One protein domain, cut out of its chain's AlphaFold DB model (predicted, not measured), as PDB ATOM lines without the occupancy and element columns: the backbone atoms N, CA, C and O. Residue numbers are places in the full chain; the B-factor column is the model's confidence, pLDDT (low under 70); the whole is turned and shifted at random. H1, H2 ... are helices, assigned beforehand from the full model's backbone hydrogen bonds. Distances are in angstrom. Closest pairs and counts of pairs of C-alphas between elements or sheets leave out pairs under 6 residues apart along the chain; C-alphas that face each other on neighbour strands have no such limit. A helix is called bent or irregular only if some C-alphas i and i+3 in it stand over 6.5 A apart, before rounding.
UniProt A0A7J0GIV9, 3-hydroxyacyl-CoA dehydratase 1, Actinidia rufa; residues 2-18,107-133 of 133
ATOM      1  N   VAL A   2     -20.044  22.110 -14.712       69.69
ATOM      2  CA  VAL A   2     -21.431  21.620 -14.584       69.69
ATOM      3  C   VAL A   2     -21.811  21.387 -13.115       69.69
ATOM      4  O   VAL A   2     -22.913  21.733 -12.708       69.69
ATOM      5  N   ASP A   3     -20.860  20.929 -12.300       76.94
ATOM      6  CA  ASP A   3     -21.069  20.634 -10.872       76.94
ATOM      7  C   ASP A   3     -21.371  21.878 -10.025       76.94
ATOM      8  O   ASP A   3     -21.987  21.766  -8.975       76.94
ATOM      9  N   LEU A   4     -20.973  23.068 -10.495       81.12
ATOM     10  CA  LEU A   4     -21.293  24.340  -9.838       81.12
ATOM     11  C   LEU A   4     -22.602  24.945 -10.365       81.12
ATOM     12  O   LEU A   4     -23.265  25.702  -9.668       81.12
ATOM     13  N   PHE A   5     -22.979  24.614 -11.602       83.06
ATOM     14  CA  PHE A   5     -24.192  25.130 -12.232       83.06
ATOM     15  C   PHE A   5     -25.447  24.379 -11.778       83.06
ATOM     16  O   PHE A   5     -26.479  25.005 -11.553       83.06
ATOM     17  N   LYS A   6     -25.357  23.053 -11.610       86.31
ATOM     18  CA  LYS A   6     -26.488  22.220 -11.181       86.31
ATOM     19  C   LYS A   6     -27.112  22.687  -9.853       86.31
ATOM     20  O   LYS A   6     -28.323  22.861  -9.847       86.31
ATOM     21  N   PRO A   7     -26.349  22.965  -8.775       88.00
ATOM     22  CA  PRO A   7     -26.934  23.463  -7.529       88.00
ATOM     23  C   PRO A   7     -27.659  24.801  -7.705       88.00
ATOM     24  O   PRO A   7     -28.793  24.936  -7.272       88.00
ATOM     25  N   ALA A   8     -27.063  25.753  -8.433       87.94
ATOM     26  CA  ALA A   8     -27.691  27.052  -8.683       87.94
ATOM     27  C   ALA A   8     -29.015  26.923  -9.458       87.94
ATOM     28  O   ALA A   8     -29.974  27.643  -9.194       87.94
ATOM     29  N   LEU A   9     -29.072  25.990 -10.411       87.31
ATOM     30  CA  LEU A   9     -30.290  25.697 -11.154       87.31
ATOM     31  C   LEU A   9     -31.335  24.975 -10.290       87.31
ATOM     32  O   LEU A   9     -32.521  25.270 -10.398       87.31
ATOM     33  N   ALA A  10     -30.902  24.057  -9.424       89.19
ATOM     34  CA  ALA A  10     -31.771  23.352  -8.488       89.19
ATOM     35  C   ALA A  10     -32.422  24.314  -7.479       89.19
ATOM     36  O   ALA A  10     -33.631  24.235  -7.246       89.19
ATOM     37  N   ASP A  11     -31.642  25.262  -6.954       90.19
ATOM     38  CA  ASP A  11     -32.122  26.323  -6.067       90.19
ATOM     39  C   ASP A  11     -33.128  27.228  -6.789       90.19
ATOM     40  O   ASP A  11     -34.194  27.522  -6.250       90.19
ATOM     41  N   LEU A  12     -32.832  27.614  -8.038       89.81
ATOM     42  CA  LEU A  12     -33.727  28.439  -8.852       89.81
ATOM     43  C   LEU A  12     -35.056  27.728  -9.137       89.81
ATOM     44  O   LEU A  12     -36.120  28.323  -8.981       89.81
ATOM     45  N   ILE A  13     -35.023  26.444  -9.506       88.06
ATOM     46  CA  ILE A  13     -36.244  25.669  -9.758       88.06
ATOM     47  C   ILE A  13     -37.070  25.511  -8.475       88.06
ATOM     48  O   ILE A  13     -38.295  25.564  -8.529       88.06
ATOM     49  N   SER A  14     -36.413  25.411  -7.319       89.69
ATOM     50  CA  SER A  14     -37.074  25.233  -6.021       89.69
ATOM     51  C   SER A  14     -37.561  26.541  -5.368       89.69
ATOM     52  O   SER A  14     -38.090  26.515  -4.257       89.69
ATOM     53  N   LEU A  15     -37.399  27.701  -6.021       91.50
ATOM     54  CA  LEU A  15     -37.861  28.987  -5.483       91.50
ATOM     55  C   LEU A  15     -39.389  29.063  -5.412       91.50
ATOM     56  O   LEU A  15     -40.075  28.977  -6.431       91.50
ATOM     57  N   ARG A  16     -39.904  29.375  -4.220       89.31
ATOM     58  CA  ARG A  16     -41.338  29.534  -3.912       89.31
ATOM     59  C   ARG A  16     -41.927  30.886  -4.319       89.31
ATOM     60  O   ARG A  16     -42.752  31.458  -3.611       89.31
ATOM     61  N   MET A  17     -41.455  31.437  -5.428       88.94
ATOM     62  CA  MET A  17     -41.926  32.707  -5.974       88.94
ATOM     63  C   MET A  17     -41.634  32.778  -7.475       88.94
ATOM     64  O   MET A  17     -40.635  32.200  -7.919       88.94
ATOM     65  N   PRO A  18     -42.474  33.475  -8.259       90.31
ATOM     66  CA  PRO A  18     -42.185  33.735  -9.661       90.31
ATOM     67  C   PRO A  18     -40.939  34.619  -9.805       90.31
ATOM     68  O   PRO A  18     -40.658  35.472  -8.964       90.31
ATOM     69  N   ASP A 107     -49.532  31.099  -4.170       88.69
ATOM     70  CA  ASP A 107     -49.127  30.020  -3.283       88.69
ATOM     71  C   ASP A 107     -47.713  29.583  -3.686       88.69
ATOM     72  O   ASP A 107     -47.482  29.110  -4.802       88.69
ATOM     73  N   GLY A 108     -46.752  29.797  -2.789       87.12
ATOM     74  CA  GLY A 108     -45.350  29.512  -3.060       87.12
ATOM     75  C   GLY A 108     -45.048  28.024  -3.249       87.12
ATOM     76  O   GLY A 108     -44.141  27.695  -4.013       87.12
ATOM     77  N   GLU A 109     -45.798  27.129  -2.599       88.88
ATOM     78  CA  GLU A 109     -45.664  25.684  -2.807       88.88
ATOM     79  C   GLU A 109     -46.210  25.306  -4.184       88.88
ATOM     80  O   GLU A 109     -45.527  24.628  -4.946       88.88
ATOM     81  N   ALA A 110     -47.364  25.852  -4.576       88.69
ATOM     82  CA  ALA A 110     -47.897  25.634  -5.920       88.69
ATOM     83  C   ALA A 110     -46.957  26.161  -7.021       88.69
ATOM     84  O   ALA A 110     -46.775  25.492  -8.036       88.69
ATOM     85  N   CYS A 111     -46.329  27.329  -6.840       87.19
ATOM     86  CA  CYS A 111     -45.339  27.851  -7.791       87.19
ATOM     87  C   CYS A 111     -44.137  26.913  -7.961       87.19
ATOM     88  O   CYS A 111     -43.711  26.664  -9.089       87.19
ATOM     89  N   GLU A 112     -43.597  26.400  -6.853       90.19
ATOM     90  CA  GLU A 112     -42.478  25.456  -6.864       90.19
ATOM     91  C   GLU A 112     -42.856  24.150  -7.579       90.19
ATOM     92  O   GLU A 112     -42.144  23.713  -8.484       90.19
ATOM     93  N   GLU A 113     -43.991  23.554  -7.207       89.12
ATOM     94  CA  GLU A 113     -44.467  22.292  -7.781       89.12
ATOM     95  C   GLU A 113     -44.773  22.432  -9.277       89.12
ATOM     96  O   GLU A 113     -44.349  21.600 -10.076       89.12
ATOM     97  N   ILE A 114     -45.419  23.528  -9.698       88.44
ATOM     98  CA  ILE A 114     -45.668  23.801 -11.121       88.44
ATOM     99  C   ILE A 114     -44.344  23.904 -11.884       88.44
ATOM    100  O   ILE A 114     -44.216  23.326 -12.964       88.44
ATOM    101  N   ARG A 115     -43.339  24.604 -11.341       88.88
ATOM    102  CA  ARG A 115     -42.047  24.757 -12.021       88.88
ATOM    103  C   ARG A 115     -41.319  23.421 -12.167       88.88
ATOM    104  O   ARG A 115     -40.761  23.156 -13.230       88.88
ATOM    105  N   LYS A 116     -41.351  22.567 -11.142       89.06
ATOM    106  CA  LYS A 116     -40.786  21.209 -11.203       89.06
ATOM    107  C   LYS A 116     -41.527  20.331 -12.215       89.06
ATOM    108  O   LYS A 116     -40.893  19.706 -13.063       89.06
ATOM    109  N   ALA A 117     -42.859  20.382 -12.212       88.56
ATOM    110  CA  ALA A 117     -43.705  19.620 -13.128       88.56
ATOM    111  C   ALA A 117     -43.507  19.996 -14.610       88.56
ATOM    112  O   ALA A 117     -43.722  19.161 -15.490       88.56
ATOM    113  N   LEU A 118     -43.072  21.226 -14.912       85.19
ATOM    114  CA  LEU A 118     -42.722  21.637 -16.277       85.19
ATOM    115  C   LEU A 118     -41.443  20.962 -16.802       85.19
ATOM    116  O   LEU A 118     -41.266  20.868 -18.018       85.19
ATOM    117  N   TYR A 119     -40.561  20.484 -15.916       85.62
ATOM    118  CA  TYR A 119     -39.246  19.951 -16.277       85.62
ATOM    119  C   TYR A 119     -38.880  18.661 -15.511       85.62
ATOM    120  O   TYR A 119     -37.823  18.608 -14.876       85.62
ATOM    121  N   PRO A 120     -39.677  17.581 -15.611       85.50
ATOM    122  CA  PRO A 120     -39.494  16.375 -14.792       85.50
ATOM    123  C   PRO A 120     -38.141  15.680 -15.024       85.50
ATOM    124  O   PRO A 120     -37.481  15.262 -14.074       85.50
ATOM    125  N   GLU A 121     -37.669  15.609 -16.274       86.94
ATOM    126  CA  GLU A 121     -36.351  15.032 -16.593       86.94
ATOM    127  C   GLU A 121     -35.206  15.846 -15.969       86.94
ATOM    128  O   GLU A 121     -34.263  15.285 -15.411       86.94
ATOM    129  N   LEU A 122     -35.315  17.178 -16.007       85.50
ATOM    130  CA  LEU A 122     -34.325  18.075 -15.415       85.50
ATOM    131  C   LEU A 122     -34.315  17.954 -13.890       85.50
ATOM    132  O   LEU A 122     -33.245  17.940 -13.288       85.50
ATOM    133  N   CYS A 123     -35.485  17.839 -13.260       87.44
ATOM    134  CA  CYS A 123     -35.591  17.603 -11.825       87.44
ATOM    135  C   CYS A 123     -34.894  16.299 -11.416       87.44
ATOM    136  O   CYS A 123     -34.123  16.310 -10.454       87.44
ATOM    137  N   GLY A 124     -35.054  15.225 -12.198       87.25
ATOM    138  CA  GLY A 124     -34.308  13.977 -12.012       87.25
ATOM    139  C   GLY A 124     -32.788  14.169 -12.088       87.25
ATOM    140  O   GLY A 124     -32.063  13.748 -11.187       87.25
ATOM    141  N   ASP A 125     -32.302  14.886 -13.104       87.38
ATOM    142  CA  ASP A 125     -30.870  15.180 -13.299       87.38
ATOM    143  C   ASP A 125     -30.249  16.089 -12.222       87.38
ATOM    144  O   ASP A 125     -29.017  16.113 -12.046       87.38
ATOM    145  N   LEU A 126     -31.092  16.872 -11.543       86.94
ATOM    146  CA  LEU A 126     -30.742  17.763 -10.439       86.94
ATOM    147  C   LEU A 126     -30.922  17.109  -9.062       86.94
ATOM    148  O   LEU A 126     -30.526  17.705  -8.063       86.94
ATOM    149  N   GLY A 127     -31.486  15.898  -8.996       86.19
ATOM    150  CA  GLY A 127     -31.791  15.221  -7.735       86.19
ATOM    151  C   GLY A 127     -32.901  15.901  -6.928       86.19
ATOM    152  O   GLY A 127     -32.952  15.747  -5.708       86.19
ATOM    153  N   LEU A 128     -33.774  16.668  -7.586       83.62
ATOM    154  CA  LEU A 128     -34.956  17.254  -6.966       83.62
ATOM    155  C   LEU A 128     -36.040  16.177  -6.874       83.62
ATOM    156  O   LEU A 128     -36.454  15.624  -7.890       83.62
ATOM    157  N   ALA A 129     -36.475  15.860  -5.655       66.62
ATOM    158  CA  ALA A 129     -37.551  14.898  -5.442       66.62
ATOM    159  C   ALA A 129     -38.892  15.474  -5.923       66.62
ATOM    160  O   ALA A 129     -39.257  16.584  -5.524       66.62
ATOM    161  N   ASP A 130     -39.627  14.695  -6.718       57.59
ATOM    162  CA  ASP A 130     -41.059  14.909  -6.924       57.59
ATOM    163  C   ASP A 130     -41.778  14.588  -5.612       57.59
ATOM    164  O   ASP A 130     -41.647  13.484  -5.068       57.59
ATOM    165  N   LYS A 131     -42.573  15.531  -5.103       53.75
ATOM    166  CA  LYS A 131     -43.682  15.138  -4.241       53.75
ATOM    167  C   LYS A 131     -44.722  14.547  -5.182       53.75
ATOM    168  O   LYS A 131     -45.253  15.251  -6.031       53.75
ATOM    169  N   SER A 132     -44.987  13.247  -5.070       44.38
ATOM    170  CA  SER A 132     -46.151  12.654  -5.726       44.38
ATOM    171  C   SER A 132     -47.389  13.435  -5.278       44.38
ATOM    172  O   SER A 132     -47.733  13.378  -4.093       44.38
ATOM    173  N   ILE A 133     -47.979  14.203  -6.194       46.56
ATOM    174  CA  ILE A 133     -49.254  14.901  -5.995       46.56
ATOM    175  C   ILE A 133     -50.363  13.861  -5.833       46.56
ATOM    176  O   ILE A 133     -50.364  12.881  -6.616       46.56
TER     177      ILE A 133
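What this domain is: This is residues 2 to 18 and 107 to 133 of the 133 residues of the protein "3-hydroxyacyl-CoA dehydratase 1" of Actinidia rufa (UniProt A0A7J0GIV9). Three helices make an elongated triangle: H1 lies along the long axis, H2 stands slantwise at its far end, and H3 sits over part of H1, steeply tilted to it. After H3 the last stretch, residues 127 to 133, folds back past H3 towards the end of the domain where H2 lies. The printed part has 44 residues, with three named helices in the order H1, H2, H3 and no named strand; its class is all helix. It is compact, with a radius of gyration of the C-alphas of 10.1 A, and spans 31 by 20 by 13 A.

Where its parts are: Find C-alpha 2 at (-21.431, 21.620, -14.584); from there H1, residues 2 to 13, runs 16.1 A. It is neither bent nor irregular, but only just: C-alphas 4 and 7 are 6.2 A apart. After the cut, H2 holds residues 108 to 117 and runs 14.2 A from C-alpha 108 at (-45.350, 29.512, -3.060). H3, residues 120 to 126, ends at C-alpha 126 at (-30.742, 17.763, -10.439).

How they stand to each other: Look first at residue 13, with which alone H1 only just touches H2, with 3 pairs of C-alphas within 8 A; the closest are those of Ile 13 and Arg 115, 6.3 A. They run opposite ways at a steep tilt of 50 degrees. With residues 6 to 10 alone H1 touches H3, closest at the C-alphas of Ala 10 and Leu 126, 6.0 A, opposite ways at a steep tilt of 49 degrees. H2 and H3 are close but not clearly touching, about perpendicular at 81 degrees; their closest C-alphas, Lys 116 and Cys 123, are 6.4 A apart. Every O i to N i+4 pair is within hydrogen-bond range in H2 and H3, and 6 of 8 in H1.

The domain as a whole: The C-alphas farthest apart, Val 2 and Asp 107, are 31.1 A apart. Residues 19 to 106 are not printed, and C-alphas 18 and 107 are 10.1 A apart across the cut. The link from H2 to H3 is tight. The model's pLDDT is under 70 at residue 2 and residues 129 to 133.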